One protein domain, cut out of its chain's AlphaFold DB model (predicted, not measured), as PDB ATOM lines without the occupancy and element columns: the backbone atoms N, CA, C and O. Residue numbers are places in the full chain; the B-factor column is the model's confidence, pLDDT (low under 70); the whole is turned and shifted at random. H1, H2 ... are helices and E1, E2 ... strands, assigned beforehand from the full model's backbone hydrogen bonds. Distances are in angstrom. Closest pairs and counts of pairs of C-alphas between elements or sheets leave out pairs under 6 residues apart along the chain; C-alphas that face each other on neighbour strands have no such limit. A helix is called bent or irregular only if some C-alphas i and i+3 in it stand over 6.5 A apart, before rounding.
ATOM      1  N   ALA A 394     -43.465  26.231 -12.901       84.69
ATOM      2  CA  ALA A 394     -43.344  27.471 -12.131       84.69
ATOM      3  C   ALA A 394     -44.500  27.678 -11.144       84.69
ATOM      4  O   ALA A 394     -44.271  28.004  -9.980       84.69
ATOM      5  N   ALA A 395     -45.733  27.407 -11.572       82.12
ATOM      6  CA  ALA A 395     -46.899  27.402 -10.697       82.12
ATOM      7  C   ALA A 395     -46.785  26.323  -9.607       82.12
ATOM      8  O   ALA A 395     -47.149  26.573  -8.460       82.12
ATOM      9  N   GLY A 396     -46.234  25.151  -9.942       85.56
ATOM     10  CA  GLY A 396     -45.936  24.082  -8.992       85.56
ATOM     11  C   GLY A 396     -44.948  24.515  -7.909       85.56
ATOM     12  O   GLY A 396     -45.224  24.305  -6.732       85.56
ATOM     13  N   LEU A 397     -43.845  25.176  -8.279       88.56
ATOM     14  CA  LEU A 397     -42.890  25.733  -7.315       88.56
ATOM     15  C   LEU A 397     -43.545  26.794  -6.428       88.56
ATOM     16  O   LEU A 397     -43.392  26.727  -5.215       88.56
ATOM     17  N   CYS A 398     -44.330  27.712  -7.001       85.38
ATOM     18  CA  CYS A 398     -45.075  28.706  -6.218       85.38
ATOM     19  C   CYS A 398     -46.022  28.039  -5.208       85.38
ATOM     20  O   CYS A 398     -46.056  28.425  -4.043       85.38
ATOM     21  N   GLY A 399     -46.763  27.016  -5.643       84.12
ATOM     22  CA  GLY A 399     -47.669  26.257  -4.785       84.12
ATOM     23  C   GLY A 399     -46.938  25.524  -3.662       84.12
ATOM     24  O   GLY A 399     -47.377  25.579  -2.516       84.12
ATOM     25  N   VAL A 400     -45.805  24.885  -3.961       86.44
ATOM     26  CA  VAL A 400     -44.985  24.211  -2.945       86.44
ATOM     27  C   VAL A 400     -44.401  25.223  -1.969       86.44
ATOM     28  O   VAL A 400     -44.580  25.035  -0.777       86.44
ATOM     29  N   CYS A 401     -43.802  26.324  -2.433       84.69
ATOM     30  CA  CYS A 401     -43.297  27.393  -1.568       84.69
ATOM     31  C   CYS A 401     -44.387  27.957  -0.643       84.69
ATOM     32  O   CYS A 401     -44.136  28.135   0.546       84.69
ATOM     33  N   PHE A 402     -45.605  28.163  -1.155       81.19
ATOM     34  CA  PHE A 402     -46.751  28.594  -0.350       81.19
ATOM     35  C   PHE A 402     -47.103  27.586   0.751       81.19
ATOM     36  O   PHE A 402     -47.240  27.953   1.919       81.19
ATOM     37  N   VAL A 403     -47.218  26.303   0.396       82.62
ATOM     38  CA  VAL A 403     -47.508  25.233   1.361       82.62
ATOM     39  C   VAL A 403     -46.377  25.101   2.382       82.62
ATOM     40  O   VAL A 403     -46.653  24.962   3.570       82.62
ATOM     41  N   THR A 404     -45.120  25.197   1.948       84.12
ATOM     42  CA  THR A 404     -43.927  25.154   2.798       84.12
ATOM     43  C   THR A 404     -43.982  26.233   3.879       84.12
ATOM     44  O   THR A 404     -43.824  25.893   5.050       84.12
ATOM     45  N   SER A 405     -44.279  27.493   3.540       79.31
ATOM     46  CA  SER A 405     -44.384  28.581   4.527       79.31
ATOM     47  C   SER A 405     -45.477  28.322   5.575       79.31
ATOM     48  O   SER A 405     -45.254  28.525   6.767       79.31
ATOM     49  N   ILE A 406     -46.638  27.799   5.161       76.50
ATOM     50  CA  ILE A 406     -47.723  27.431   6.089       76.50
ATOM     51  C   ILE A 406     -47.297  26.276   6.998       76.50
ATOM     52  O   ILE A 406     -47.518  26.318   8.207       76.50
ATOM     53  N   VAL A 407     -46.680  25.239   6.428       80.88
ATOM     54  CA  VAL A 407     -46.225  24.070   7.187       80.88
ATOM     55  C   VAL A 407     -45.147  24.463   8.192       80.88
ATOM     56  O   VAL A 407     -45.189  23.967   9.313       80.88
ATOM     57  N   MET A 408     -44.235  25.380   7.853       78.81
ATOM     58  CA  MET A 408     -43.248  25.907   8.805       78.81
ATOM     59  C   MET A 408     -43.923  26.553  10.019       78.81
ATOM     60  O   MET A 408     -43.542  26.246  11.146       78.81
ATOM     61  N   LYS A 409     -44.981  27.350   9.813       75.00
ATOM     62  CA  LYS A 409     -45.735  27.951  10.923       75.00
ATOM     63  C   LYS A 409     -46.461  26.914  11.776       75.00
ATOM     64  O   LYS A 409     -46.462  27.002  12.998       75.00
ATOM     65  N   ILE A 410     -47.056  25.901  11.143       76.81
ATOM     66  CA  ILE A 410     -47.676  24.780  11.862       76.81
ATOM     67  C   ILE A 410     -46.615  24.057  12.702       76.81
ATOM     68  O   ILE A 410     -46.846  23.770  13.871       76.81
ATOM     69  N   VAL A 411     -45.440  23.784  12.136       77.88
ATOM     70  CA  VAL A 411     -44.364  23.102  12.860       77.88
ATOM     71  C   VAL A 411     -43.922  23.905  14.080       77.88
ATOM     72  O   VAL A 411     -43.830  23.330  15.157       77.88
ATOM     73  N   GLU A 412     -43.721  25.215  13.936       74.31
ATOM     74  CA  GLU A 412     -43.370  26.112  15.045       74.31
ATOM     75  C   GLU A 412     -44.397  26.038  16.191       74.31
ATOM     76  O   GLU A 412     -44.025  25.874  17.347       74.31
ATOM     77  N   VAL A 413     -45.696  26.061  15.873       72.69
ATOM     78  CA  VAL A 413     -46.777  26.052  16.876       72.69
ATOM     79  C   VAL A 413     -46.929  24.700  17.588       72.69
ATOM     80  O   VAL A 413     -47.275  24.658  18.768       72.69
ATOM     81  N   TYR A 414     -46.713  23.582  16.887       71.44
ATOM     82  CA  TYR A 414     -46.964  22.242  17.435       71.44
ATOM     83  C   TYR A 414     -45.722  21.564  18.039       71.44
ATOM     84  O   TYR A 414     -45.881  20.631  18.830       71.44
ATOM     85  N   PHE A 415     -44.505  22.001  17.691       68.94
ATOM     86  CA  PHE A 415     -43.243  21.357  18.091       68.94
ATOM     87  C   PHE A 415     -42.370  22.200  19.028       68.94
ATOM     88  O   PHE A 415     -41.153  22.039  19.048       68.94
ATOM     89  N   ASP A 416     -42.992  23.019  19.875       57.91
ATOM     90  CA  ASP A 416     -42.333  23.873  20.882       57.91
ATOM     91  C   ASP A 416     -41.458  23.088  21.904       57.91
ATOM     92  O   ASP A 416     -40.704  23.656  22.692       57.91
ATOM     93  N   GLN A 417     -41.511  21.747  21.887       56.22
ATOM     94  CA  GLN A 417     -40.596  20.854  22.609       56.22
ATOM     95  C   GLN A 417     -39.543  20.273  21.657       56.22
ATOM     96  O   GLN A 417     -39.911  19.631  20.676       56.22
ATOM     97  N   GLN A 418     -38.248  20.439  21.981       56.81
ATOM     98  CA  GLN A 418     -37.096  19.969  21.187       56.81
ATOM     99  C   GLN A 418     -37.299  18.532  20.652       56.81
ATOM    100  O   GLN A 418     -37.148  17.569  21.414       56.81
ATOM    101  N   PRO A 419     -37.636  18.345  19.359       62.88
ATOM    102  CA  PRO A 419     -37.900  17.016  18.828       62.88
ATOM    103  C   PRO A 419     -36.600  16.211  18.700       62.88
ATOM    104  O   PRO A 419     -35.503  16.757  18.594       62.88
ATOM    105  N   THR A 420     -36.705  14.880  18.666       76.25
ATOM    106  CA  THR A 420     -35.541  14.024  18.367       76.25
ATOM    107  C   THR A 420     -34.954  14.356  16.987       76.25
ATOM    108  O   THR A 420     -35.697  14.721  16.074       76.25
ATOM    109  N   PHE A 421     -33.642  14.168  16.792       77.94
ATOM    110  CA  PHE A 421     -32.961  14.420  15.506       77.94
ATOM    111  C   PHE A 421     -33.683  13.797  14.302       77.94
ATOM    112  O   PHE A 421     -33.828  14.440  13.265       77.94
ATOM    113  N   THR A 422     -34.175  12.563  14.446       81.06
ATOM    114  CA  THR A 422     -34.944  11.868  13.407       81.06
ATOM    115  C   THR A 422     -36.196  12.650  13.024       81.06
ATOM    116  O   THR A 422     -36.467  12.841  11.844       81.06
ATOM    117  N   MET A 423     -36.948  13.133  14.013       80.94
ATOM    118  CA  MET A 423     -38.180  13.880  13.788       80.94
ATOM    119  C   MET A 423     -37.904  15.241  13.143       80.94
ATOM    120  O   MET A 423     -38.538  15.572  12.144       80.94
ATOM    121  N   ILE A 424     -36.903  15.970  13.647       80.19
ATOM    122  CA  ILE A 424     -36.446  17.243  13.072       80.19
ATOM    123  C   ILE A 424     -36.034  17.051  11.608       80.19
ATOM    124  O   ILE A 424     -36.490  17.771  10.722       80.19
ATOM    125  N   SER A 425     -35.218  16.033  11.336       82.81
ATOM    126  CA  SER A 425     -34.707  15.758   9.994       82.81
ATOM    127  C   SER A 425     -35.819  15.367   9.020       82.81
ATOM    128  O   SER A 425     -35.814  15.823   7.881       82.81
ATOM    129  N   LEU A 426     -36.797  14.559   9.447       85.31
ATOM    130  CA  LEU A 426     -37.955  14.211   8.614       85.31
ATOM    131  C   LEU A 426     -38.797  15.446   8.275       85.31
ATOM    132  O   LEU A 426     -39.189  15.620   7.119       85.31
ATOM    133  N   ILE A 427     -39.042  16.317   9.256       83.75
ATOM    134  CA  ILE A 427     -39.796  17.558   9.062       83.75
ATOM    135  C   ILE A 427     -39.059  18.474   8.077       83.75
ATOM    136  O   ILE A 427     -39.631  18.842   7.049       83.75
ATOM    137  N   TYR A 428     -37.777  18.771   8.312       83.50
ATOM    138  CA  TYR A 428     -37.004  19.642   7.423       83.50
ATOM    139  C   TYR A 428     -36.868  19.085   6.012       83.50
ATOM    140  O   TYR A 428     -36.988  19.835   5.049       83.50
ATOM    141  N   GLN A 429     -36.683  17.776   5.857       88.06
ATOM    142  CA  GLN A 429     -36.657  17.161   4.534       88.06
ATOM    143  C   GLN A 429     -37.990  17.297   3.800       88.06
ATOM    144  O   GLN A 429     -37.999  17.613   2.613       88.06
ATOM    145  N   THR A 430     -39.112  17.108   4.494       87.94
ATOM    146  CA  THR A 430     -40.452  17.243   3.900       87.94
ATOM    147  C   THR A 430     -40.719  18.673   3.428       87.94
ATOM    148  O   THR A 430     -41.353  18.878   2.397       87.94
ATOM    149  N   ILE A 431     -40.199  19.657   4.163       86.44
ATOM    150  CA  ILE A 431     -40.361  21.090   3.896       86.44
ATOM    151  C   ILE A 431     -39.407  21.565   2.788       86.44
ATOM    152  O   ILE A 431     -39.829  22.282   1.881       86.44
ATOM    153  N   ALA A 432     -38.134  21.160   2.838       86.31
ATOM    154  CA  ALA A 432     -37.072  21.719   2.005       86.31
ATOM    155  C   ALA A 432     -36.793  20.922   0.722       86.31
ATOM    156  O   ALA A 432     -36.524  21.517  -0.319       86.31
ATOM    157  N   ILE A 433     -36.859  19.586   0.739       90.56
ATOM    158  CA  ILE A 433     -36.461  18.780  -0.428       90.56
ATOM    159  C   ILE A 433     -37.372  19.005  -1.644       90.56
ATOM    160  O   ILE A 433     -36.830  19.208  -2.733       90.56
ATOM    161  N   PRO A 434     -38.716  18.984  -1.526       90.88
ATOM    162  CA  PRO A 434     -39.585  19.190  -2.682       90.88
ATOM    163  C   PRO A 434     -39.346  20.517  -3.426       90.88
ATOM    164  O   PRO A 434     -39.160  20.459  -4.646       90.88
ATOM    165  N   PRO A 435     -39.280  21.698  -2.767       90.44
ATOM    166  CA  PRO A 435     -38.994  22.944  -3.475       90.44
ATOM    167  C   PRO A 435     -37.577  22.971  -4.056       90.44
ATOM    168  O   PRO A 435     -37.419  23.398  -5.196       90.44
ATOM    169  N   LEU A 436     -36.558  22.450  -3.353       91.12
ATOM    170  CA  LEU A 436     -35.186  22.382  -3.884       91.12
ATOM    171  C   LEU A 436     -35.091  21.486  -5.128       91.12
ATOM    172  O   LEU A 436     -34.391  21.821  -6.086       91.12
ATOM    173  N   MET A 437     -35.819  20.369  -5.147       93.12
ATOM    174  CA  MET A 437     -35.844  19.479  -6.303       93.12
ATOM    175  C   MET A 437     -36.622  20.091  -7.472       93.12
ATOM    176  O   MET A 437     -36.154  20.026  -8.607       93.12
ATOM    177  N   LEU A 438     -37.774  20.728  -7.223       92.44
ATOM    178  CA  LEU A 438     -38.504  21.471  -8.259       92.44
ATOM    179  C   LEU A 438     -37.656  22.599  -8.841       92.44
ATOM    180  O   LEU A 438     -37.607  22.746 -10.060       92.44
ATOM    181  N   PHE A 439     -36.928  23.327  -7.997       93.06
ATOM    182  CA  PHE A 439     -35.969  24.336  -8.426       93.06
ATOM    183  C   PHE A 439     -34.924  23.729  -9.373       93.06
ATOM    184  O   PHE A 439     -34.757  24.210 -10.491       93.06
ATOM    185  N   ALA A 440     -34.285  22.616  -8.991       93.31
ATOM    186  CA  ALA A 440     -33.322  21.925  -9.852       93.31
ATOM    187  C   ALA A 440     -33.949  21.482 -11.188       93.31
ATOM    188  O   ALA A 440     -33.343  21.661 -12.242       93.31
ATOM    189  N   ILE A 441     -35.182  20.965 -11.185       92.06
ATOM    190  CA  ILE A 441     -35.908  20.590 -12.411       92.06
ATOM    191  C   ILE A 441     -36.153  21.806 -13.299       92.06
ATOM    192  O   ILE A 441     -35.950  21.728 -14.509       92.06
ATOM    193  N   MET A 442     -36.558  22.931 -12.718       90.44
ATOM    194  CA  MET A 442     -36.859  24.165 -13.445       90.44
ATOM    195  C   MET A 442     -35.620  24.832 -14.031       90.44
ATOM    196  O   MET A 442     -35.745  25.547 -15.017       90.44
ATOM    197  N   VAL A 443     -34.436  24.561 -13.482       91.94
ATOM    198  CA  VAL A 443     -33.160  24.981 -14.075       91.94
ATOM    199  C   VAL A 443     -32.684  23.984 -15.129       91.94
ATOM    200  O   VAL A 443     -32.325  24.369 -16.239       91.94
ATOM    201  N   VAL A 444     -32.712  22.688 -14.821       91.56
ATOM    202  CA  VAL A 444     -32.222  21.640 -15.723       91.56
ATOM    203  C   VAL A 444     -33.070  21.550 -16.994       91.56
ATOM    204  O   VAL A 444     -32.509  21.439 -18.077       91.56
ATOM    205  N   THR A 445     -34.399  21.628 -16.896       88.12
ATOM    206  CA  THR A 445     -35.330  21.519 -18.038       88.12
ATOM    207  C   THR A 445     -34.994  22.500 -19.174       88.12
ATOM    208  O   THR A 445     -34.733  22.035 -20.286       88.12
ATOM    209  N   PRO A 446     -34.935  23.829 -18.946       84.31
ATOM    210  CA  PRO A 446     -34.547  24.779 -19.983       84.31
ATOM    211  C   PRO A 446     -33.073  24.645 -20.369       84.31
ATOM    212  O   PRO A 446     -32.759  24.790 -21.542       84.31
ATOM    213  N   MET A 447     -32.158  24.316 -19.452       84.12
ATOM    214  CA  MET A 447     -30.737  24.138 -19.797       84.12
ATOM    215  C   MET A 447     -30.483  22.951 -20.724       84.12
ATOM    216  O   MET A 447     -29.624  23.024 -21.601       84.12
ATOM    217  N   PHE A 448     -31.260  21.880 -20.565       78.81
ATOM    218  CA  PHE A 448     -31.187  20.672 -21.381       78.81
ATOM    219  C   PHE A 448     -31.970  20.784 -22.699       78.81
ATOM    220  O   PHE A 448     -31.823  19.922 -23.573       78.81
ATOM    221  N   TRP A 449     -32.783  21.837 -22.848       76.38
ATOM    222  CA  TRP A 449     -33.481  22.188 -24.085       76.38
ATOM    223  C   TRP A 449     -32.492  22.593 -25.192       76.38
ATOM    224  O   TRP A 449     -31.306  22.760 -24.935       76.38
ATOM    225  N   TYR A 450     -32.939  22.707 -26.441       62.34
ATOM    226  CA  TYR A 450     -32.117  23.057 -27.602       62.34
ATOM    227  C   TYR A 450     -32.282  24.551 -27.953       62.34
ATOM    228  O   TYR A 450     -33.397  25.019 -28.126       62.34
ATOM    229  N   GLY A 451     -31.182  25.315 -28.024       65.75
ATOM    230  CA  GLY A 451     -31.179  26.781 -28.225       65.75
ATOM    231  C   GLY A 451     -29.908  27.504 -27.735       65.75
ATOM    232  O   GLY A 451     -28.930  26.855 -27.375       65.75
ATOM    233  N   SER A 452     -29.910  28.838 -27.690       69.00
ATOM    234  CA  SER A 452     -28.825  29.647 -27.086       69.00
ATOM    235  C   SER A 452     -28.729  29.406 -25.570       69.00
ATOM    236  O   SER A 452     -29.757  29.335 -24.896       69.00
ATOM    237  N   VAL A 453     -27.515  29.290 -25.023       75.19
ATOM    238  CA  VAL A 453     -27.263  29.047 -23.589       75.19
ATOM    239  C   VAL A 453     -27.790  30.208 -22.748       75.19
ATOM    240  O   VAL A 453     -28.421  29.990 -21.715       75.19
ATOM    241  N   LEU A 454     -27.604  31.441 -23.226       73.19
ATOM    242  CA  LEU A 454     -28.061  32.647 -22.532       73.19
ATOM    243  C   LEU A 454     -29.590  32.699 -22.411       73.19
ATOM    244  O   LEU A 454     -30.118  33.023 -21.349       73.19
ATOM    245  N   VAL A 455     -30.311  32.313 -23.467       72.06
ATOM    246  CA  VAL A 455     -31.783  32.249 -23.450       72.06
ATOM    247  C   VAL A 455     -32.271  31.206 -22.449       72.06
ATOM    248  O   VAL A 455     -33.182  31.472 -21.670       72.06
ATOM    249  N   ARG A 456     -31.644  30.028 -22.425       80.38
ATOM    250  CA  ARG A 456     -31.996  28.958 -21.481       80.38
ATOM    251  C   ARG A 456     -31.738  29.365 -20.032       80.38
ATOM    252  O   ARG A 456     -32.573  29.089 -19.173       80.38
ATOM    253  N   PHE A 457     -30.626  30.057 -19.775       82.75
ATOM    254  CA  PHE A 457     -30.328  30.653 -18.472       82.75
ATOM    255  C   PHE A 457     -31.393  31.659 -18.056       82.75
ATOM    256  O   PHE A 457     -31.924  31.575 -16.953       82.75
ATOM    257  N   GLY A 458     -31.768  32.547 -18.971       77.94
ATOM    258  CA  GLY A 458     -32.843  33.496 -18.752       77.94
ATOM    259  C   GLY A 458     -34.173  32.833 -18.379       77.94
ATOM    260  O   GLY A 458     -34.782  33.194 -17.374       77.94
ATOM    261  N   ILE A 459     -34.597  31.822 -19.143       79.19
ATOM    262  CA  ILE A 459     -35.842  31.088 -18.877       79.19
ATOM    263  C   ILE A 459     -35.785  30.406 -17.509       79.19
ATOM    264  O   ILE A 459     -36.754  30.489 -16.758       79.19
ATOM    265  N   ALA A 460     -34.655  29.782 -17.161       85.69
ATOM    266  CA  ALA A 460     -34.466  29.181 -15.844       85.69
ATOM    267  C   ALA A 460     -34.698  30.210 -14.729       85.69
ATOM    268  O   ALA A 460     -35.500  29.952 -13.835       85.69
ATOM    269  N   VAL A 461     -34.074  31.391 -14.829       84.31
ATOM    270  CA  VAL A 461     -34.249  32.496 -13.872       84.31
ATOM    271  C   VAL A 461     -35.716  32.931 -13.788       84.31
ATOM    272  O   VAL A 461     -36.269  32.992 -12.692       84.31
ATOM    273  N   CYS A 462     -36.384  33.168 -14.921       79.31
ATOM    274  CA  CYS A 462     -37.794  33.572 -14.937       79.31
ATOM    275  C   CYS A 462     -38.740  32.509 -14.365       79.31
ATOM    276  O   CYS A 462     -39.796  32.852 -13.840       79.31
ATOM    277  N   MET A 463     -38.384  31.229 -14.465       83.25
ATOM    278  CA  MET A 463     -39.168  30.143 -13.890       83.25
ATOM    279  C   MET A 463     -39.028  30.097 -12.364       83.25
ATOM    280  O   MET A 463     -40.036  29.950 -11.679       83.25
ATOM    281  N   ILE A 464     -37.810  30.224 -11.824       88.00
ATOM    282  CA  ILE A 464     -37.563  30.079 -10.377       88.00
ATOM    283  C   ILE A 464     -37.950  31.320  -9.564       88.00
ATOM    284  O   ILE A 464     -38.442  31.189  -8.445       88.00
ATOM    285  N   LEU A 465     -37.750  32.516 -10.125       82.44
ATOM    286  CA  LEU A 465     -37.821  33.780  -9.392       82.44
ATOM    287  C   LEU A 465     -39.192  34.025  -8.736       82.44
ATOM    288  O   LEU A 465     -39.203  34.365  -7.555       82.44
ATOM    289  N   PRO A 466     -40.342  33.776  -9.397       77.50
ATOM    290  CA  PRO A 466     -41.651  33.927  -8.763       77.50
ATOM    291  C   PRO A 466     -41.804  33.088  -7.489       77.50
ATOM    292  O   PRO A 466     -42.318  33.583  -6.490       77.50
ATOM    293  N   GLY A 467     -41.339  31.832  -7.512       80.44
ATOM    294  CA  GLY A 467     -41.438  30.919  -6.374       80.44
ATOM    295  C   GLY A 467     -40.536  31.341  -5.216       80.44
ATOM    296  O   GLY A 467     -40.991  31.385  -4.075       80.44
ATOM    297  N   SER A 468     -39.291  31.721  -5.518       83.56
ATOM    298  CA  SER A 468     -38.328  32.187  -4.515       83.56
ATOM    299  C   SER A 468     -38.789  33.464  -3.817       83.56
ATOM    300  O   SER A 468     -38.711  33.554  -2.595       83.56
ATOM    301  N   VAL A 469     -39.303  34.449  -4.565       77.50
ATOM    302  CA  VAL A 469     -39.763  35.698  -3.943       77.50
ATOM    303  C   VAL A 469     -41.074  35.481  -3.187       77.50
ATOM    304  O   VAL A 469     -41.224  35.985  -2.079       77.50
ATOM    305  N   LEU A 470     -42.002  34.676  -3.724       79.56
ATOM    306  CA  LEU A 470     -43.230  34.320  -3.010       79.56
ATOM    307  C   LEU A 470     -42.922  33.658  -1.660       79.56
ATOM    308  O   LEU A 470     -43.584  33.969  -0.676       79.56
ATOM    309  N   PHE A 471     -41.909  32.789  -1.601       81.06
ATOM    310  CA  PHE A 471     -41.463  32.186  -0.348       81.06
ATOM    311  C   PHE A 471     -41.017  33.239   0.674       81.06
ATOM    312  O   PHE A 471     -41.501  33.209   1.800       81.06
ATOM    313  N   VAL A 472     -40.152  34.186   0.285       79.44
ATOM    314  CA  VAL A 472     -39.663  35.256   1.181       79.44
ATOM    315  C   VAL A 472     -40.819  36.117   1.695       79.44
ATOM    316  O   VAL A 472     -40.937  36.343   2.898       79.44
ATOM    317  N   VAL A 473     -41.717  36.536   0.798       74.75
ATOM    318  CA  VAL A 473     -42.878  37.365   1.155       74.75
ATOM    319  C   VAL A 473     -43.807  36.627   2.118       74.75
ATOM    320  O   VAL A 473     -44.229  37.190   3.124       74.75
ATOM    321  N   LEU A 474     -44.126  35.360   1.844       75.75
ATOM    322  CA  LEU A 474     -44.997  34.575   2.718       75.75
ATOM    323  C   LEU A 474     -44.338  34.244   4.047       75.75
ATOM    324  O   LEU A 474     -45.033  34.185   5.052       75.75
ATOM    325  N   LEU A 475     -43.026  34.022   4.069       75.62
ATOM    326  CA  LEU A 475     -42.312  33.788   5.315       75.62
ATOM    327  C   LEU A 475     -42.425  35.020   6.228       75.62
ATOM    328  O   LEU A 475     -42.765  34.859   7.394       75.62
ATOM    329  N   ASN A 476     -42.264  36.230   5.674       71.31
ATOM    330  CA  ASN A 476     -42.436  37.485   6.413       71.31
ATOM    331  C   ASN A 476     -43.887  37.641   6.919       71.31
ATOM    332  O   ASN A 476     -44.131  37.874   8.097       71.31
ATOM    333  N   LEU A 477     -44.870  37.401   6.042       69.12
ATOM    334  CA  LEU A 477     -46.293  37.578   6.356       69.12
ATOM    335  C   LEU A 477     -46.896  36.522   7.299       69.12
ATOM    336  O   LEU A 477     -47.876  36.815   7.978       69.12
ATOM    337  N   VAL A 478     -46.414  35.276   7.267       66.94
ATOM    338  CA  VAL A 478     -47.048  34.136   7.961       66.94
ATOM    339  C   VAL A 478     -46.327  33.788   9.257       66.94
ATOM    340  O   VAL A 478     -46.961  33.330  10.211       66.94
ATOM    341  N   VAL A 479     -45.005  33.952   9.296       64.31
ATOM    342  CA  VAL A 479     -44.217  33.552  10.465       64.31
ATOM    343  C   VAL A 479     -44.121  34.681  11.497       64.31
ATOM    344  O   VAL A 479     -43.758  34.386  12.630       64.31
ATOM    345  N   ASP A 480     -44.545  35.917  11.179       59.06
ATOM    346  CA  ASP A 480     -44.310  37.136  11.989       59.06
ATOM    347  C   ASP A 480     -42.817  37.316  12.337       59.06
ATOM    348  O   ASP A 480     -42.440  37.974  13.308       59.06
ATOM    349  N   GLY A 481     -41.940  36.694  11.546       52.88
ATOM    350  CA  GLY A 481     -40.511  36.889  11.674       52.88
ATOM    351  C   GLY A 481     -40.191  38.238  11.066       52.88
ATOM    352  O   GLY A 481     -40.384  38.408   9.865       52.88
ATOM    353  N   ASN A 482     -39.668  39.172  11.858       56.53
ATOM    354  CA  ASN A 482     -38.796  40.208  11.311       56.53
ATOM    355  C   ASN A 482     -37.648  39.471  10.609       56.53
ATOM    356  O   ASN A 482     -36.674  39.076  11.246       56.53
ATOM    357  N   ILE A 483     -37.827  39.160   9.326       62.88
ATOM    358  CA  ILE A 483     -36.789  38.541   8.521       62.88
ATOM    359  C   ILE A 483     -35.749  39.629   8.317       62.88
ATOM    360  O   ILE A 483     -35.973  40.565   7.553       62.88
ATOM    361  N   ASP A 484     -34.629  39.507   9.019       65.69
ATOM    362  CA  ASP A 484     -33.508  40.417   8.843       65.69
ATOM    363  C   ASP A 484     -32.999  40.347   7.393       65.69
ATOM    364  O   ASP A 484     -32.983  39.274   6.773       65.69
ATOM    365  N   GLY A 485     -32.544  41.482   6.851       65.56
ATOM    366  CA  GLY A 485     -32.013  41.568   5.482       65.56
ATOM    367  C   GLY A 485     -30.908  40.540   5.195       65.56
ATOM    368  O   GLY A 485     -30.836  40.003   4.089       65.56
ATOM    369  N   ASP A 486     -30.136  40.166   6.219       70.44
ATOM    370  CA  ASP A 486     -29.097  39.134   6.165       70.44
ATOM    371  C   ASP A 486     -29.648  37.753   5.760       70.44
ATOM    372  O   ASP A 486     -28.999  37.007   5.019       70.44
ATOM    373  N   LEU A 500     -26.646  28.120 -10.429       91.19
ATOM    374  CA  LEU A 500     -25.377  27.981 -11.143       91.19
ATOM    375  C   LEU A 500     -24.851  26.549 -11.118       91.19
ATOM    376  O   LEU A 500     -24.466  26.033 -12.164       91.19
ATOM    377  N   GLY A 501     -24.883  25.880  -9.963       90.44
ATOM    378  CA  GLY A 501     -24.480  24.480  -9.842       90.44
ATOM    379  C   GLY A 501     -25.331  23.563 -10.721       90.44
ATOM    380  O   GLY A 501     -24.807  22.708 -11.438       90.44
ATOM    381  N   SER A 502     -26.646  23.787 -10.734       93.12
ATOM    382  CA  SER A 502     -27.586  23.021 -11.557       93.12
ATOM    383  C   SER A 502     -27.387  23.275 -13.052       93.12
ATOM    384  O   SER A 502     -27.312  22.335 -13.847       93.12
ATOM    385  N   GLY A 503     -27.240  24.545 -13.436       88.25
ATOM    386  CA  GLY A 503     -26.982  24.962 -14.809       88.25
ATOM    387  C   GLY A 503     -25.649  24.436 -15.333       88.25
ATOM    388  O   GLY A 503     -25.606  23.886 -16.430       88.25
ATOM    389  N   PHE A 504     -24.586  24.511 -14.528       89.44
ATOM    390  CA  PHE A 504     -23.268  23.974 -14.865       89.44
ATOM    391  C   PHE A 504     -23.339  22.482 -15.187       89.44
ATOM    392  O   PHE A 504     -22.889  22.061 -16.251       89.44
ATOM    393  N   VAL A 505     -23.960  21.681 -14.315       91.00
ATOM    394  CA  VAL A 505     -24.109  20.238 -14.544       91.00
ATOM    395  C   VAL A 505     -24.943  19.960 -15.792       91.00
ATOM    396  O   VAL A 505     -24.545  19.131 -16.607       91.00
ATOM    397  N   ALA A 506     -26.067  20.654 -15.983       87.75
ATOM    398  CA  ALA A 506     -26.914  20.464 -17.159       87.75
ATOM    399  C   ALA A 506     -26.163  20.751 -18.464       87.75
ATOM    400  O   ALA A 506     -26.216  19.949 -19.396       87.75
ATOM    401  N   VAL A 507     -25.415  21.852 -18.498       83.88
ATOM    402  CA  VAL A 507     -24.597  22.270 -19.637       83.88
ATOM    403  C   VAL A 507     -23.458  21.272 -19.891       83.88
ATOM    404  O   VAL A 507     -23.305  20.791 -21.012       83.88
ATOM    405  N   VAL A 508     -22.715  20.862 -18.856       85.81
ATOM    406  CA  VAL A 508     -21.644  19.853 -18.975       85.81
ATOM    407  C   VAL A 508     -22.189  18.518 -19.479       85.81
ATOM    408  O   VAL A 508     -21.628  17.925 -20.399       85.81
ATOM    409  N   VAL A 509     -23.302  18.035 -18.926       85.31
ATOM    410  CA  VAL A 509     -23.899  16.771 -19.371       85.31
ATOM    411  C   VAL A 509     -24.410  16.889 -20.803       85.31
ATOM    412  O   VAL A 509     -24.241  15.951 -21.579       85.31
ATOM    413  N   GLN A 510     -24.975  18.028 -21.199       79.25
ATOM    414  CA  GLN A 510     -25.374  18.257 -22.585       79.25
ATOM    415  C   GLN A 510     -24.170  18.287 -23.543       79.25
ATOM    416  O   GLN A 510     -24.285  17.839 -24.679       79.25
ATOM    417  N   PHE A 511     -23.000  18.747 -23.091       74.12
ATOM    418  CA  PHE A 511     -21.770  18.712 -23.889       74.12
ATOM    419  C   PHE A 511     -21.207  17.300 -24.058       74.12
ATOM    420  O   PHE A 511     -20.700  16.948 -25.123       74.12
ATOM    421  N   TRP A 512     -21.287  16.478 -23.013       80.88
ATOM    422  CA  TRP A 512     -20.667  15.151 -23.003       80.88
ATOM    423  C   TRP A 512     -21.611  14.047 -23.482       80.88
ATOM    424  O   TRP A 512     -21.166  12.981 -23.914       80.88
ATOM    425  N   THR A 513     -22.920  14.287 -23.444       79.81
ATOM    426  CA  THR A 513     -23.937  13.301 -23.807       79.81
ATOM    427  C   THR A 513     -24.741  13.744 -25.027       79.81
ATOM    428  O   THR A 513     -24.926  14.930 -25.262       79.81
ATOM    429  N   PRO A 514     -25.248  12.806 -25.844       74.94
ATOM    430  CA  PRO A 514     -26.038  13.154 -27.024       74.94
ATOM    431  C   PRO A 514     -27.503  13.478 -26.699       74.94
ATOM    432  O   PRO A 514     -28.326  13.572 -27.613       74.94
ATOM    433  N   LEU A 562     -21.671  27.060  -0.717       84.88
ATOM    434  CA  LEU A 562     -21.072  25.778  -1.093       84.88
ATOM    435  C   LEU A 562     -22.057  24.619  -0.907       84.88
ATOM    436  O   LEU A 562     -22.145  23.751  -1.773       84.88
ATOM    437  N   PHE A 563     -22.826  24.620   0.183       86.06
ATOM    438  CA  PHE A 563     -23.846  23.610   0.452       86.06
ATOM    439  C   PHE A 563     -24.962  23.611  -0.604       86.06
ATOM    440  O   PHE A 563     -25.265  22.563  -1.181       86.06
ATOM    441  N   PHE A 564     -25.545  24.772  -0.915       88.00
ATOM    442  CA  PHE A 564     -26.597  24.901  -1.930       88.00
ATOM    443  C   PHE A 564     -26.078  24.625  -3.349       88.00
ATOM    444  O   PHE A 564     -26.768  24.002  -4.158       88.00
ATOM    445  N   GLY A 565     -24.829  24.995  -3.641       87.56
ATOM    446  CA  GLY A 565     -24.164  24.632  -4.891       87.56
ATOM    447  C   GLY A 565     -23.979  23.118  -5.018       87.56
ATOM    448  O   GLY A 565     -24.394  22.519  -6.011       87.56
ATOM    449  N   ALA A 566     -23.422  22.464  -3.993       88.62
ATOM    450  CA  ALA A 566     -23.208  21.016  -3.976       88.62
ATOM    451  C   ALA A 566     -24.530  20.235  -4.068       88.62
ATOM    452  O   ALA A 566     -24.662  19.334  -4.897       88.62
ATOM    453  N   THR A 567     -25.539  20.608  -3.282       88.06
ATOM    454  CA  THR A 567     -26.868  19.977  -3.349       88.06
ATOM    455  C   THR A 567     -27.533  20.202  -4.707       88.06
ATOM    456  O   THR A 567     -28.042  19.243  -5.285       88.06
ATOM    457  N   GLY A 568     -27.430  21.404  -5.287       89.12
ATOM    458  CA  GLY A 568     -27.892  21.701  -6.645       89.12
ATOM    459  C   GLY A 568     -27.246  20.828  -7.718       89.12
ATOM    460  O   GLY A 568     -27.946  20.256  -8.559       89.12
ATOM    461  N   THR A 569     -25.920  20.659  -7.667       93.06
ATOM    462  CA  THR A 569     -25.203  19.783  -8.610       93.06
ATOM    463  C   THR A 569     -25.668  18.328  -8.502       93.06
ATOM    464  O   THR A 569     -25.969  17.701  -9.520       93.06
ATOM    465  N   LEU A 570     -25.807  17.798  -7.282       93.38
ATOM    466  CA  LEU A 570     -26.244  16.420  -7.049       93.38
ATOM    467  C   LEU A 570     -27.700  16.199  -7.478       93.38
ATOM    468  O   LEU A 570     -27.981  15.246  -8.206       93.38
ATOM    469  N   MET A 571     -28.616  17.093  -7.093       93.12
ATOM    470  CA  MET A 571     -30.024  17.037  -7.508       93.12
ATOM    471  C   MET A 571     -30.166  17.126  -9.031       93.12
ATOM    472  O   MET A 571     -30.994  16.432  -9.619       93.12
ATOM    473  N   SER A 572     -29.312  17.904  -9.696       93.12
ATOM    474  CA  SER A 572     -29.307  18.009 -11.156       93.12
ATOM    475  C   SER A 572     -28.833  16.735 -11.848       93.12
ATOM    476  O   SER A 572     -29.405  16.354 -12.868       93.12
ATOM    477  N   LEU A 573     -27.859  16.015 -11.285       92.75
ATOM    478  CA  LEU A 573     -27.469  14.695 -11.796       92.75
ATOM    479  C   LEU A 573     -28.623  13.688 -11.704       92.75
ATOM    480  O   LEU A 573     -28.870  12.953 -12.664       92.75
ATOM    481  N   VAL A 574     -29.361  13.687 -10.586       92.00
ATOM    482  CA  VAL A 574     -30.586  12.882 -10.432       92.00
ATOM    483  C   VAL A 574     -31.604  13.280 -11.498       92.00
ATOM    484  O   VAL A 574     -32.132  12.424 -12.207       92.00
ATOM    485  N   CYS A 575     -31.845  14.586 -11.633       91.62
ATOM    486  CA  CYS A 575     -32.802  15.161 -12.566       91.62
ATOM    487  C   CYS A 575     -32.525  14.690 -13.999       91.62
ATOM    488  O   CYS A 575     -33.383  14.079 -14.632       91.62
ATOM    489  N   ILE A 576     -31.297  14.874 -14.486       91.00
ATOM    490  CA  ILE A 576     -30.915  14.491 -15.848       91.00
ATOM    491  C   ILE A 576     -30.993  12.972 -16.036       91.00
ATOM    492  O   ILE A 576     -31.535  12.508 -17.039       91.00
ATOM    493  N   GLY A 577     -30.505  12.184 -15.072       88.88
ATOM    494  CA  GLY A 577     -30.532  10.723 -15.149       88.88
ATOM    495  C   GLY A 577     -31.951  10.156 -15.254       88.88
ATOM    496  O   GLY A 577     -32.239   9.359 -16.154       88.88
ATOM    497  N   VAL A 578     -32.870  10.613 -14.395       88.50
ATOM    498  CA  VAL A 578     -34.277  10.179 -14.410       88.50
ATOM    499  C   VAL A 578     -35.003  10.716 -15.643       88.50
ATOM    500  O   VAL A 578     -35.760   9.977 -16.278       88.50
ATOM    501  N   MET A 579     -34.748  11.965 -16.032       88.62
ATOM    502  CA  MET A 579     -35.331  12.584 -17.222       88.62
ATOM    503  C   MET A 579     -34.964  11.797 -18.490       88.62
ATOM    504  O   MET A 579     -35.854  11.375 -19.228       88.62
ATOM    505  N   VAL A 580     -33.682  11.470 -18.693       87.88
ATOM    506  CA  VAL A 580     -33.227  10.631 -19.818       87.88
ATOM    507  C   VAL A 580     -33.816   9.217 -19.744       87.88
ATOM    508  O   VAL A 580     -34.200   8.644 -20.768       87.88
ATOM    509  N   ALA A 581     -33.919   8.634 -18.547       86.94
ATOM    510  CA  ALA A 581     -34.444   7.281 -18.374       86.94
ATOM    511  C   ALA A 581     -35.940   7.155 -18.720       86.94
ATOM    512  O   ALA A 581     -36.359   6.099 -19.207       86.94
ATOM    513  N   THR A 582     -36.731   8.203 -18.459       84.81
ATOM    514  CA  THR A 582     -38.206   8.161 -18.471       84.81
ATOM    515  C   THR A 582     -38.859   8.930 -19.620       84.81
ATOM    516  O   THR A 582     -39.937   8.519 -20.057       84.81
ATOM    517  N   LEU A 583     -38.227   9.994 -20.130       82.50
ATOM    518  CA  LEU A 583     -38.749  10.809 -21.235       82.50
ATOM    519  C   LEU A 583     -38.239  10.382 -22.617       82.50
ATOM    520  O   LEU A 583     -38.619  10.985 -23.620       82.50
ATOM    521  N   ARG A 584     -37.385   9.356 -22.715       83.31
ATOM    522  CA  ARG A 584     -36.975   8.811 -24.017       83.31
ATOM    523  C   ARG A 584     -38.159   8.168 -24.751       83.31
ATOM    524  O   ARG A 584     -39.020   7.558 -24.125       83.31
ATOM    525  N   HIS A 585     -38.166   8.246 -26.083       66.38
ATOM    526  CA  HIS A 585     -39.188   7.591 -26.920       66.38
ATOM    527  C   HIS A 585     -39.154   6.049 -26.853       66.38
ATOM    528  O   HIS A 585     -40.139   5.389 -27.170       66.38
ATOM    529  N   GLU A 586     -38.023   5.469 -26.452       71.75
ATOM    530  CA  GLU A 586     -37.842   4.023 -26.283       71.75
ATOM    531  C   GLU A 586     -38.403   3.515 -24.936       71.75
ATOM    532  O   GLU A 586     -38.757   4.295 -24.056       71.75
ATOM    533  N   LYS A 587     -38.440   2.186 -24.726       73.88
ATOM    534  CA  LYS A 587     -38.834   1.573 -23.433       73.88
ATOM    535  C   LYS A 587     -38.062   2.211 -22.274       73.88
ATOM    536  O   LYS A 587     -36.867   2.396 -22.413       73.88
ATOM    537  N   THR A 588     -38.667   2.496 -21.124       76.25
ATOM    538  CA  THR A 588     -37.985   3.115 -19.963       76.25
ATOM    539  C   THR A 588     -36.703   2.370 -19.552       76.25
ATOM    540  O   THR A 588     -36.693   1.141 -19.477       76.25
ATOM    541  N   ASN A 589     -35.605   3.095 -19.292       80.19
ATOM    542  CA  ASN A 589     -34.359   2.483 -18.807       80.19
ATOM    543  C   ASN A 589     -34.339   2.396 -17.275       80.19
ATOM    544  O   ASN A 589     -33.793   3.274 -16.607       80.19
ATOM    545  N   TYR A 590     -34.886   1.318 -16.715       80.50
ATOM    546  CA  TYR A 590     -34.919   1.127 -15.260       80.50
ATOM    547  C   TYR A 590     -33.530   1.116 -14.606       80.50
ATOM    548  O   TYR A 590     -33.398   1.555 -13.470       80.50
ATOM    549  N   ARG A 591     -32.479   0.683 -15.322       81.75
ATOM    550  CA  ARG A 591     -31.107   0.678 -14.785       81.75
ATOM    551  C   ARG A 591     -30.576   2.093 -14.567       81.75
ATOM    552  O   ARG A 591     -29.975   2.358 -13.534       81.75
ATOM    553  N   LEU A 592     -30.823   2.999 -15.514       80.25
ATOM    554  CA  LEU A 592     -30.410   4.401 -15.396       80.25
ATOM    555  C   LEU A 592     -31.232   5.140 -14.327       80.25
ATOM    556  O   LEU A 592     -30.676   5.916 -13.553       80.25
ATOM    557  N   ALA A 593     -32.533   4.845 -14.237       79.56
ATOM    558  CA  ALA A 593     -33.385   5.369 -13.172       79.56
ATOM    559  C   ALA A 593     -32.901   4.911 -11.783       79.56
ATOM    560  O   ALA A 593     -32.779   5.731 -10.880       79.56
ATOM    561  N   PHE A 594     -32.537   3.632 -11.632       81.56
ATOM    562  CA  PHE A 594     -31.992   3.104 -10.379       81.56
ATOM    563  C   PHE A 594     -30.612   3.691 -10.053       81.56
ATOM    564  O   PHE A 594     -30.359   4.066  -8.914       81.56
ATOM    565  N   ALA A 595     -29.739   3.858 -11.052       83.50
ATOM    566  CA  ALA A 595     -28.447   4.521 -10.865       83.50
ATOM    567  C   ALA A 595     -28.590   5.976 -10.379       83.50
ATOM    568  O   ALA A 595     -27.738   6.461  -9.642       83.50
ATOM    569  N   SER A 596     -29.693   6.648 -10.730       83.50
ATOM    570  CA  SER A 596     -29.994   8.019 -10.292       83.50
ATOM    571  C   SER A 596     -30.410   8.106  -8.814       83.50
ATOM    572  O   SER A 596     -30.409   9.194  -8.248       83.50
ATOM    573  N   ILE A 597     -30.704   6.978  -8.154       83.88
ATOM    574  CA  ILE A 597     -30.977   6.932  -6.707       83.88
ATOM    575  C   ILE A 597     -29.701   7.213  -5.904       83.88
ATOM    576  O   ILE A 597     -29.772   7.809  -4.834       83.88
ATOM    577  N   LEU A 598     -28.526   6.839  -6.418       87.75
ATOM    578  CA  LEU A 598     -27.254   7.053  -5.726       87.75
ATOM    579  C   LEU A 598     -26.957   8.546  -5.472       87.75
ATOM    580  O   LEU A 598     -26.747   8.902  -4.314       87.75
ATOM    581  N   PRO A 599     -26.984   9.448  -6.475       87.81
ATOM    582  CA  PRO A 599     -26.808  10.877  -6.219       87.81
ATOM    583  C   PRO A 599     -27.932  11.482  -5.359       87.81
ATOM    584  O   PRO A 599     -27.657  12.411  -4.606       87.81
ATOM    585  N   ALA A 600     -29.156  10.933  -5.386       89.56
ATOM    586  CA  ALA A 600     -30.239  11.354  -4.487       89.56
ATOM    587  C   ALA A 600     -29.939  10.987  -3.020       89.56
ATOM    588  O   ALA A 600     -30.099  11.820  -2.125       89.56
ATOM    589  N   MET A 601     -29.418   9.777  -2.786       91.31
ATOM    590  CA  MET A 601     -28.932   9.334  -1.474       91.31
ATOM    591  C   MET A 601     -27.772  10.186  -0.984       91.31
ATOM    592  O   MET A 601     -27.754  10.566   0.178       91.31
ATOM    593  N   ILE A 602     -26.829  10.543  -1.856       91.19
ATOM    594  CA  ILE A 602     -25.715  11.416  -1.472       91.19
ATOM    595  C   ILE A 602     -26.228  12.822  -1.134       91.19
ATOM    596  O   ILE A 602     -25.845  13.363  -0.104       91.19
ATOM    597  N   ALA A 603     -27.119  13.403  -1.943       89.75
ATOM    598  CA  ALA A 603     -27.668  14.737  -1.688       89.75
ATOM    599  C   ALA A 603     -28.397  14.812  -0.338       89.75
ATOM    600  O   ALA A 603     -28.194  15.741   0.439       89.75
ATOM    601  N   THR A 604     -29.213  13.804  -0.042       91.44
ATOM    602  CA  THR A 604     -29.987  13.716   1.206       91.44
ATOM    603  C   THR A 604     -29.109  13.376   2.400       91.44
ATOM    604  O   THR A 604     -29.325  13.912   3.482       91.44
ATOM    605  N   PHE A 605     -28.072  12.563   2.206       89.69
ATOM    606  CA  PHE A 605     -27.059  12.311   3.223       89.69
ATOM    607  C   PHE A 605     -26.256  13.569   3.554       89.69
ATOM    608  O   PHE A 605     -26.018  13.831   4.723       89.69
ATOM    609  N   VAL A 606     -25.880  14.378   2.558       87.38
ATOM    610  CA  VAL A 606     -25.222  15.676   2.780       87.38
ATOM    611  C   VAL A 606     -26.163  16.636   3.510       87.38
ATOM    612  O   VAL A 606     -25.741  17.276   4.469       87.38
ATOM    613  N   PHE A 607     -27.438  16.685   3.115       87.44
ATOM    614  CA  PHE A 607     -28.455  17.505   3.776       87.44
ATOM    615  C   PHE A 607     -28.618  17.125   5.253       87.44
ATOM    616  O   PHE A 607     -28.458  17.965   6.130       87.44
ATOM    617  N   ASN A 608     -28.849  15.847   5.550       88.12
ATOM    618  CA  ASN A 608     -28.986  15.366   6.927       88.12
ATOM    619  C   ASN A 608     -27.670  15.414   7.705       88.12
ATOM    620  O   ASN A 608     -27.674  15.625   8.913       88.12
ATOM    621  N   GLY A 609     -26.545  15.215   7.020       83.75
ATOM    622  CA  GLY A 609     -25.205  15.302   7.581       83.75
ATOM    623  C   GLY A 609     -24.882  16.709   8.063       83.75
ATOM    624  O   GLY A 609     -24.289  16.845   9.126       83.75
ATOM    625  N   PHE A 610     -25.331  17.743   7.345       82.31
ATOM    626  CA  PHE A 610     -25.196  19.136   7.770       82.31
ATOM    627  C   PHE A 610     -25.869  19.370   9.133       82.31
ATOM    628  O   PHE A 610     -25.199  19.766  10.084       82.31
ATOM    629  N   PHE A 611     -27.144  18.986   9.272       79.50
ATOM    630  CA  PHE A 611     -27.863  19.081  10.550       79.50
ATOM    631  C   PHE A 611     -27.276  18.168  11.635       79.50
ATOM    632  O   PHE A 611     -27.212  18.538  12.804       79.50
ATOM    633  N   ALA A 612     -26.814  16.971  11.276       81.12
ATOM    634  CA  ALA A 612     -26.205  16.047  12.231       81.12
ATOM    635  C   ALA A 612     -24.871  16.574  12.778       81.12
ATOM    636  O   ALA A 612     -24.580  16.387  13.957       81.12
ATOM    637  N   VAL A 613     -24.062  17.234  11.945       83.25
ATOM    638  CA  VAL A 613     -22.821  17.889  12.377       83.25
ATOM    639  C   VAL A 613     -23.132  19.072  13.287       83.25
ATOM    640  O   VAL A 613     -22.440  19.245  14.286       83.25
ATOM    641  N   GLU A 614     -24.178  19.840  12.993       78.62
ATOM    642  CA  GLU A 614     -24.620  20.943  13.851       78.62
ATOM    643  C   GLU A 614     -25.089  20.448  15.232       78.62
ATOM    644  O   GLU A 614     -24.707  21.015  16.252       78.62
ATOM    645  N   MET A 615     -25.845  19.344  15.287       77.25
ATOM    646  CA  MET A 615     -26.394  18.816  16.545       77.25
ATOM    647  C   MET A 615     -25.419  17.943  17.353       77.25
ATOM    648  O   MET A 615     -25.474  17.940  18.582       77.25
ATOM    649  N   PHE A 616     -24.548  17.168  16.697       80.50
ATOM    650  CA  PHE A 616     -23.707  16.151  17.350       80.50
ATOM    651  C   PHE A 616     -22.199  16.337  17.125       80.50
ATOM    652  O   PHE A 616     -21.392  15.577  17.669       80.50
ATOM    653  N   GLY A 617     -21.798  17.314  16.310       77.81
ATOM    654  CA  GLY A 617     -20.417  17.494  15.870       77.81
ATOM    655  C   GLY A 617     -19.945  16.424  14.875       77.81
ATOM    656  O   GLY A 617     -20.565  15.376  14.675       77.81
ATOM    657  N   TRP A 618     -18.781  16.658  14.264       78.94
ATOM    658  CA  TRP A 618     -18.187  15.753  13.267       78.94
ATOM    659  C   TRP A 618     -17.935  14.329  13.786       78.94
ATOM    660  O   TRP A 618     -18.142  13.360  13.058       78.94
ATOM    661  N   GLY A 619     -17.529  14.185  15.052       73.56
ATOM    662  CA  GLY A 619     -17.348  12.876  15.689       73.56
ATOM    663  C   GLY A 619     -18.671  12.141  15.938       73.56
ATOM    664  O   GLY A 619     -18.731  10.915  15.826       73.56
ATOM    665  N   GLY A 620     -19.751  12.885  16.203       65.88
ATOM    666  CA  GLY A 620     -21.093  12.340  16.390       65.88
ATOM    667  C   GLY A 620     -21.688  11.765  15.105       65.88
ATOM    668  O   GLY A 620     -22.338  10.724  15.155       65.88
ATOM    669  N   LEU A 621     -21.389  12.347  13.939       75.12
ATOM    670  CA  LEU A 621     -21.846  11.820  12.646       75.12
ATOM    671  C   LEU A 621     -21.404  10.361  12.423       75.12
ATOM    672  O   LEU A 621     -22.184   9.535  11.948       75.12
ATOM    673  N   ILE A 622     -20.169  10.029  12.815       79.19
ATOM    674  CA  ILE A 622     -19.618   8.668  12.712       79.19
ATOM    675  C   ILE A 622     -20.258   7.735  13.750       79.19
ATOM    676  O   ILE A 622     -20.446   6.558  13.469       79.19
ATOM    677  N   GLY A 623     -20.633   8.232  14.931       76.75
ATOM    678  CA  GLY A 623     -21.324   7.438  15.956       76.75
ATOM    679  C   GLY A 623     -22.803   7.165  15.646       76.75
ATOM    680  O   GLY A 623     -23.337   6.124  16.030       76.75
ATOM    681  N   TYR A 624     -23.455   8.070  14.911       79.88
ATOM    682  CA  TYR A 624     -24.898   8.051  14.648       79.88
ATOM    683  C   TYR A 624     -25.261   7.867  13.163       79.88
ATOM    684  O   TYR A 624     -26.398   8.122  12.766       79.88
ATOM    685  N   TRP A 625     -24.340   7.370  12.327       80.31
ATOM    686  CA  TRP A 625     -24.585   7.138  10.892       80.31
ATOM    687  C   TRP A 625     -25.812   6.251  10.619       80.31
ATOM    688  O   TRP A 625     -26.504   6.426   9.616       80.31
ATOM    689  N   TRP A 626     -26.110   5.328  11.538       82.50
ATOM    690  CA  TRP A 626     -27.257   4.422  11.482       82.50
ATOM    691  C   TRP A 626     -28.611   5.136  11.645       82.50
ATOM    692  O   TRP A 626     -29.621   4.585  11.219       82.50
ATOM    693  N   LEU A 627     -28.647   6.353  12.206       83.75
ATOM    694  CA  LEU A 627     -29.830   7.228  12.218       83.75
ATOM    695  C   LEU A 627     -29.913   8.074  10.947       83.75
ATOM    696  O   LEU A 627     -30.986   8.232  10.367       83.75
ATOM    697  N   VAL A 628     -28.774   8.594  10.488       84.69
ATOM    698  CA  VAL A 628     -28.694   9.477   9.314       84.69
ATOM    699  C   VAL A 628     -29.053   8.729   8.027       84.69
ATOM    700  O   VAL A 628     -29.736   9.271   7.158       84.69
ATOM    701  N   LEU A 629     -28.634   7.470   7.894       87.12
ATOM    702  CA  LEU A 629     -28.785   6.702   6.658       87.12
ATOM    703  C   LEU A 629     -30.253   6.338   6.324       87.12
ATOM    704  O   LEU A 629     -30.671   6.623   5.200       87.12
ATOM    705  N   PRO A 630     -31.082   5.810   7.251       87.81
ATOM    706  CA  PRO A 630     -32.515   5.595   7.002       87.81
ATOM    707  C   PRO A 630     -33.278   6.894   6.725       87.81
ATOM    708  O   PRO A 630     -34.151   6.944   5.862       87.81
ATOM    709  N   VAL A 631     -32.916   7.966   7.427       88.38
ATOM    710  CA  VAL A 631     -33.517   9.292   7.255       88.38
ATOM    711  C   VAL A 631     -33.149   9.897   5.891       88.38
ATOM    712  O   VAL A 631     -33.962  10.586   5.283       88.38
ATOM    713  N   SER A 632     -31.974   9.575   5.349       91.50
ATOM    714  CA  SER A 632     -31.567   9.953   3.984       91.50
ATOM    715  C   SER A 632     -32.271   9.118   2.909       91.50
ATOM    716  O   SER A 632     -32.592   9.621   1.830       91.50
ATOM    717  N   LEU A 633     -32.599   7.858   3.214       91.44
ATOM    718  CA  LEU A 633     -33.426   7.030   2.335       91.44
ATOM    719  C   LEU A 633     -34.819   7.640   2.144       91.44
ATOM    720  O   LEU A 633     -35.303   7.704   1.014       91.44
ATOM    721  N   TYR A 634     -35.422   8.149   3.220       91.56
ATOM    722  CA  TYR A 634     -36.682   8.890   3.150       91.56
ATOM    723  C   TYR A 634     -36.579  10.112   2.221       91.56
ATOM    724  O   TYR A 634     -37.377  10.250   1.292       91.56
ATOM    725  N   GLY A 635     -35.551  10.947   2.383       91.31
ATOM    726  CA  GLY A 635     -35.323  12.093   1.501       91.31
ATOM    727  C   GLY A 635     -35.132  11.714   0.044       91.31
ATOM    728  O   GLY A 635     -35.621  12.395  -0.854       91.31
ATOM    729  N   SER A 636     -34.467  10.591  -0.211       91.81
ATOM    730  CA  SER A 636     -34.252  10.101  -1.575       91.81
ATOM    731  C   SER A 636     -35.559   9.670  -2.229       91.81
ATOM    732  O   SER A 636     -35.756   9.896  -3.424       91.81
ATOM    733  N   MET A 637     -36.484   9.104  -1.445       91.25
ATOM    734  CA  MET A 637     -37.844   8.824  -1.901       91.25
ATOM    735  C   MET A 637     -38.617  10.113  -2.200       91.25
ATOM    736  O   MET A 637     -39.306  10.163  -3.217       91.25
ATOM    737  N   LEU A 638     -38.464  11.168  -1.389       91.75
ATOM    738  CA  LEU A 638     -39.069  12.479  -1.662       91.75
ATOM    739  C   LEU A 638     -38.523  13.115  -2.949       91.75
ATOM    740  O   LEU A 638     -39.309  13.597  -3.769       91.75
ATOM    741  N   ILE A 639     -37.202  13.065  -3.165       92.56
ATOM    742  CA  ILE A 639     -36.563  13.507  -4.415       92.56
ATOM    743  C   ILE A 639     -37.161  12.745  -5.600       92.56
ATOM    744  O   ILE A 639     -37.628  13.356  -6.564       92.56
ATOM    745  N   GLY A 640     -37.185  11.412  -5.521       89.69
ATOM    746  CA  GLY A 640     -37.716  10.555  -6.579       89.69
ATOM    747  C   GLY A 640     -39.194  10.820  -6.870       89.69
ATOM    748  O   GLY A 640     -39.572  10.964  -8.031       89.69
ATOM    749  N   GLY A 641     -40.026  10.941  -5.833       88.19
ATOM    750  CA  GLY A 641     -41.454  11.228  -5.960       88.19
ATOM    751  C   GLY A 641     -41.721  12.583  -6.618       88.19
ATOM    752  O   GLY A 641     -42.473  12.657  -7.589       88.19
ATOM    753  N   THR A 642     -41.040  13.633  -6.153       91.81
ATOM    754  CA  THR A 642     -41.152  14.990  -6.717       91.81
ATOM    755  C   THR A 642     -40.735  15.008  -8.190       91.81
ATOM    756  O   THR A 642     -41.439  15.557  -9.038       91.81
ATOM    757  N   MET A 643     -39.629  14.331  -8.516       89.94
ATOM    758  CA  MET A 643     -39.128  14.207  -9.884       89.94
ATOM    759  C   MET A 643     -40.119  13.490 -10.803       89.94
ATOM    760  O   MET A 643     -40.395  13.959 -11.906       89.94
ATOM    761  N   LEU A 644     -40.670  12.353 -10.369       88.19
ATOM    762  CA  LEU A 644     -41.617  11.578 -11.171       88.19
ATOM    763  C   LEU A 644     -42.904  12.361 -11.449       88.19
ATOM    764  O   LEU A 644     -43.400  12.314 -12.575       88.19
ATOM    765  N   LEU A 645     -43.408  13.118 -10.468       88.44
ATOM    766  CA  LEU A 645     -44.571  13.988 -10.651       88.44
ATOM    767  C   LEU A 645     -44.289  15.079 -11.693       88.44
ATOM    768  O   LEU A 645     -45.025  15.187 -12.676       88.44
ATOM    769  N   ALA A 646     -43.189  15.818 -11.551       88.69
ATOM    770  CA  ALA A 646     -42.806  16.858 -12.507       88.69
ATOM    771  C   ALA A 646     -42.546  16.307 -13.922       88.69
ATOM    772  O   ALA A 646     -42.998  16.883 -14.912       88.69
ATOM    773  N   LEU A 647     -41.882  15.156 -14.047       87.56
ATOM    774  CA  LEU A 647     -41.658  14.517 -15.347       87.56
ATOM    775  C   LEU A 647     -42.945  13.985 -15.973       87.56
ATOM    776  O   LEU A 647     -43.093  14.045 -17.194       87.56
ATOM    777  N   SER A 648     -43.885  13.482 -15.169       84.31
ATOM    778  CA  SER A 648     -45.195  13.061 -15.669       84.31
ATOM    779  C   SER A 648     -45.972  14.241 -16.260       84.31
ATOM    780  O   SER A 648     -46.554  14.107 -17.340       84.31
ATOM    781  N   TRP A 649     -45.881  15.416 -15.626       85.69
ATOM    782  CA  TRP A 649     -46.441  16.667 -16.134       85.69
ATOM    783  C   TRP A 649     -45.792  17.085 -17.457       85.69
ATOM    784  O   TRP A 649     -46.488  17.294 -18.452       85.69
ATOM    785  N   LEU A 650     -44.454  17.134 -17.503       82.88
ATOM    786  CA  LEU A 650     -43.703  17.477 -18.714       82.88
ATOM    787  C   LEU A 650     -44.027  16.525 -19.874       82.88
ATOM    788  O   LEU A 650     -44.282  16.970 -20.994       82.88
ATOM    789  N   ARG A 651     -44.094  15.217 -19.605       81.12
ATOM    790  CA  ARG A 651     -44.483  14.208 -20.596       81.12
ATOM    791  C   ARG A 651     -45.905  14.429 -21.106       81.12
ATOM    792  O   ARG A 651     -46.128  14.345 -22.311       81.12
ATOM    793  N   GLY A 652     -46.851  14.733 -20.214       76.00
ATOM    794  CA  GLY A 652     -48.227  15.089 -20.578       76.00
ATOM    795  C   GLY A 652     -48.305  16.339 -21.460       76.00
ATOM    796  O   GLY A 652     -49.153  16.419 -22.348       76.00
ATOM    797  N   CYS A 653     -47.367  17.268 -21.283       79.38
ATOM    798  CA  CYS A 653     -47.236  18.478 -22.090       79.38
ATOM    799  C   CYS A 653     -46.500  18.267 -23.426       79.38
ATOM    800  O   CYS A 653     -46.408  19.208 -24.208       79.38
ATOM    801  N   GLY A 654     -46.012  17.055 -23.718       72.88
ATOM    802  CA  GLY A 654     -45.348  16.731 -24.983       72.88
ATOM    803  C   GLY A 654     -43.833  16.951 -24.990       72.88
ATOM    804  O   GLY A 654     -43.246  17.098 -26.061       72.88
ATOM    805  N   TRP A 655     -43.190  16.974 -23.822       81.75
ATOM    806  CA  TRP A 655     -41.730  16.995 -23.718       81.75
ATOM    807  C   TRP A 655     -41.147  15.582 -23.773       81.75
ATOM    808  O   TRP A 655     -41.644  14.663 -23.115       81.75
ATOM    809  N   CYS A 656     -40.068  15.410 -24.535       84.88
ATOM    810  CA  CYS A 656     -39.354  14.145 -24.653       84.88
ATOM    811  C   CYS A 656     -37.833  14.342 -24.692       84.88
ATOM    812  O   CYS A 656     -37.317  15.392 -25.071       84.88
ATOM    813  N   CYS A 657     -37.095  13.305 -24.295       84.56
ATOM    814  CA  CYS A 657     -35.647  13.261 -24.441       84.56
ATOM    815  C   CYS A 657     -35.262  12.575 -25.747       84.56
ATOM    816  O   CYS A 657     -35.682  11.448 -26.033       84.56
ATOM    817  N   VAL A 658     -34.398  13.237 -26.509       81.44
ATOM    818  CA  VAL A 658     -33.990  12.819 -27.846       81.44
ATOM    819  C   VAL A 658     -32.471  12.664 -27.905       81.44
ATOM    820  O   VAL A 658     -31.728  13.526 -27.429       81.44
ATOM    821  N   ASN A 659     -32.007  11.560 -28.498       83.06
ATOM    822  CA  ASN A 659     -30.590  11.303 -28.763       83.06
ATOM    823  C   ASN A 659     -30.206  11.847 -30.147       83.06
ATOM    824  O   ASN A 659     -30.393  11.165 -31.157       83.06
ATOM    825  N   ARG A 660     -29.641  13.057 -30.202       71.81
ATOM    826  CA  ARG A 660     -29.354  13.748 -31.473       71.81
ATOM    827  C   ARG A 660     -28.242  13.088 -32.296       71.81
ATOM    828  O   ARG A 660     -28.297  13.132 -33.521       71.81
ATOM    829  N   LYS A 661     -27.299  12.363 -31.674       71.50
ATOM    830  CA  LYS A 661     -26.294  11.569 -32.419       71.50
ATOM    831  C   LYS A 661     -26.925  10.402 -33.182       71.50
ATOM    832  O   LYS A 661     -26.465  10.065 -34.270       71.50
ATOM    833  N   ALA A 662     -27.968   9.780 -32.631       68.94
ATOM    834  CA  ALA A 662     -28.682   8.703 -33.315       68.94
ATOM    835  C   ALA A 662     -29.433   9.211 -34.558       68.94
ATOM    836  O   ALA A 662     -29.533   8.484 -35.541       68.94
ATOM    837  N   ILE A 663     -29.910  10.457 -34.534       64.81
ATOM    838  CA  ILE A 663     -30.590  11.091 -35.671       64.81
ATOM    839  C   ILE A 663     -29.616  11.401 -36.804       64.81
ATOM    840  O   ILE A 663     -29.898  11.024 -37.933       64.81
ATOM    841  N   VAL A 664     -28.441  11.972 -36.502       61.09
ATOM    842  CA  VAL A 664     -27.373  12.179 -37.503       61.09
ATOM    843  C   VAL A 664     -27.037  10.872 -38.216       61.09
ATOM    844  O   VAL A 664     -26.949  10.831 -39.436       61.09
ATOM    845  N   ARG A 665     -26.886   9.776 -37.458       63.38
ATOM    846  CA  ARG A 665     -26.586   8.460 -38.037       63.38
ATOM    847  C   ARG A 665     -27.706   7.940 -38.932       63.38
ATOM    848  O   ARG A 665     -27.394   7.364 -39.959       63.38
ATOM    849  N   ARG A 666     -28.974   8.147 -38.556       59.44
ATOM    850  CA  ARG A 666     -30.135   7.759 -39.377       59.44
ATOM    851  C   ARG A 666     -30.295   8.617 -40.628       59.44
ATOM    852  O   ARG A 666     -30.805   8.112 -41.608       59.44
ATOM    853  N   ALA A 667     -29.895   9.885 -40.589       54.81
ATOM    854  CA  ALA A 667     -29.890  10.752 -41.766       54.81
ATOM    855  C   ALA A 667     -28.740  10.414 -42.734       54.81
ATOM    856  O   ALA A 667     -28.818  10.732 -43.915       54.81
ATOM    857  N   ALA A 668     -27.670   9.785 -42.234       50.78
ATOM    858  CA  ALA A 668     -26.507   9.379 -43.023       50.78
ATOM    859  C   ALA A 668     -26.631   7.983 -43.673       50.78
ATOM    860  O   ALA A 668     -25.800   7.640 -44.516       50.78
ATOM    861  N   THR A 669     -27.615   7.179 -43.257       48.09
ATOM    862  CA  THR A 669     -27.942   5.845 -43.798       48.09
ATOM    863  C   THR A 669     -29.190   5.913 -44.648       48.09
ATOM    864  O   THR A 669     -29.191   5.297 -45.732       48.09
TER     865      THR A 669
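Overview. This is residues 394 to 486, 500 to 514 and 562 to 669 of the 669 residues of an uncharacterized protein of Novipirellula artificiosorum (UniProt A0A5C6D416). An elongated helical bundle is built round the bent helix H2: H5, H7 and H8 pack on one side of it, H1 on another, and H4 beside H2b and H5. H3 folds back from H2, with H3a on H2b and H3b side by side with H1; at one end the strand E1 leads into H9, and residues 664 to 669 stick out there. The 216 printed residues hold nine named helices and one named strand, in the order H1 to H8, E1, H9, and the class is mostly helix. The whole is compact, with a radius of gyration of the C-alphas of 18.9 A, and spans 69 by 40 by 29 A.

Along the chain. H2, residues 421 to 448, was assigned as one helix by its hydrogen bonds but is bent, C-alphas 431 and 434 being 6.9 A apart; its arms are H2a, 421 to 431, and H2b, 434 to 448, 20.6 A long. H8, residues 625 to 652, is 40.2 A long and neither bent nor irregular, but only just: C-alphas 627 and 630 are 6.1 A apart. H1, residues 394 to 414, is 30.2 A long from C-alpha 394 at (-43.344, 27.471, -12.131). H3, residues 453 to 479, likewise one helix by its hydrogen bonds, is bent, with C-alphas 463 and 466 6.8 A apart; its arms are H3a, 453 to 463, and H3b, 466 to 479. H4 is residues 500 to 512, H5 562 to 583, 30.7 A, and H6 590 to 595. H7, residues 597 to 623, is irregular, C-alphas 615 and 618 being 9.4 A apart, with a kink of 122 degrees near 616. E1 is residues 655 to 659 and H9 660 to 668, ending at C-alpha 668 (-26.507, 9.379, -43.023).

Arrangement. H2 is the hub, touching six helices. H2b touches H5 at a steep tilt of 65 degrees, with C-alphas of Ala 440 and Ser 572 closest, 5.8 A. H2b and H3a form a hairpin, closest at Val 443 and Ala 460, C-alphas 4.7 A apart. H1 touches H3b, the same way at a shallow tilt of 20 degrees, closest at C-alphas of Cys 398 and Gly 467, 4.3 A. H4 touches H5, closest at C-alphas of Gly 501 and Thr 569, 4.9 A. H7 and H8 form a hairpin, closest at C-alphas of Thr 604 and Ser 632, 4.9 A. H5 and H6 form another, at a shallow tilt of 11 degrees, closest at C-alphas of Val 578 and Ala 593, 5.0 A. E1 pairs with no named strand, and H9 touches no helix. Every O i to N i+4 pair is within hydrogen-bond range in H1, H2a, H3a, H3b, H4, H5, H6 and H9; the counts are 10 of 11 in H2b, 19 of 23 in H7 and 22 of 24 in H8.

Size, cuts and confidence. The C-alphas farthest apart, of Gln 417 and Thr 669, are 69.2 A apart. Residues 487 to 499 and 515 to 561 are not printed; the gaps between C-alphas are 20.9 A and 29.3 A. Of the links printed whole, none is long. Mean pLDDT of the printed part is 81.2; 27 residues are under 70, among them 477 to 485 and 662 to 669.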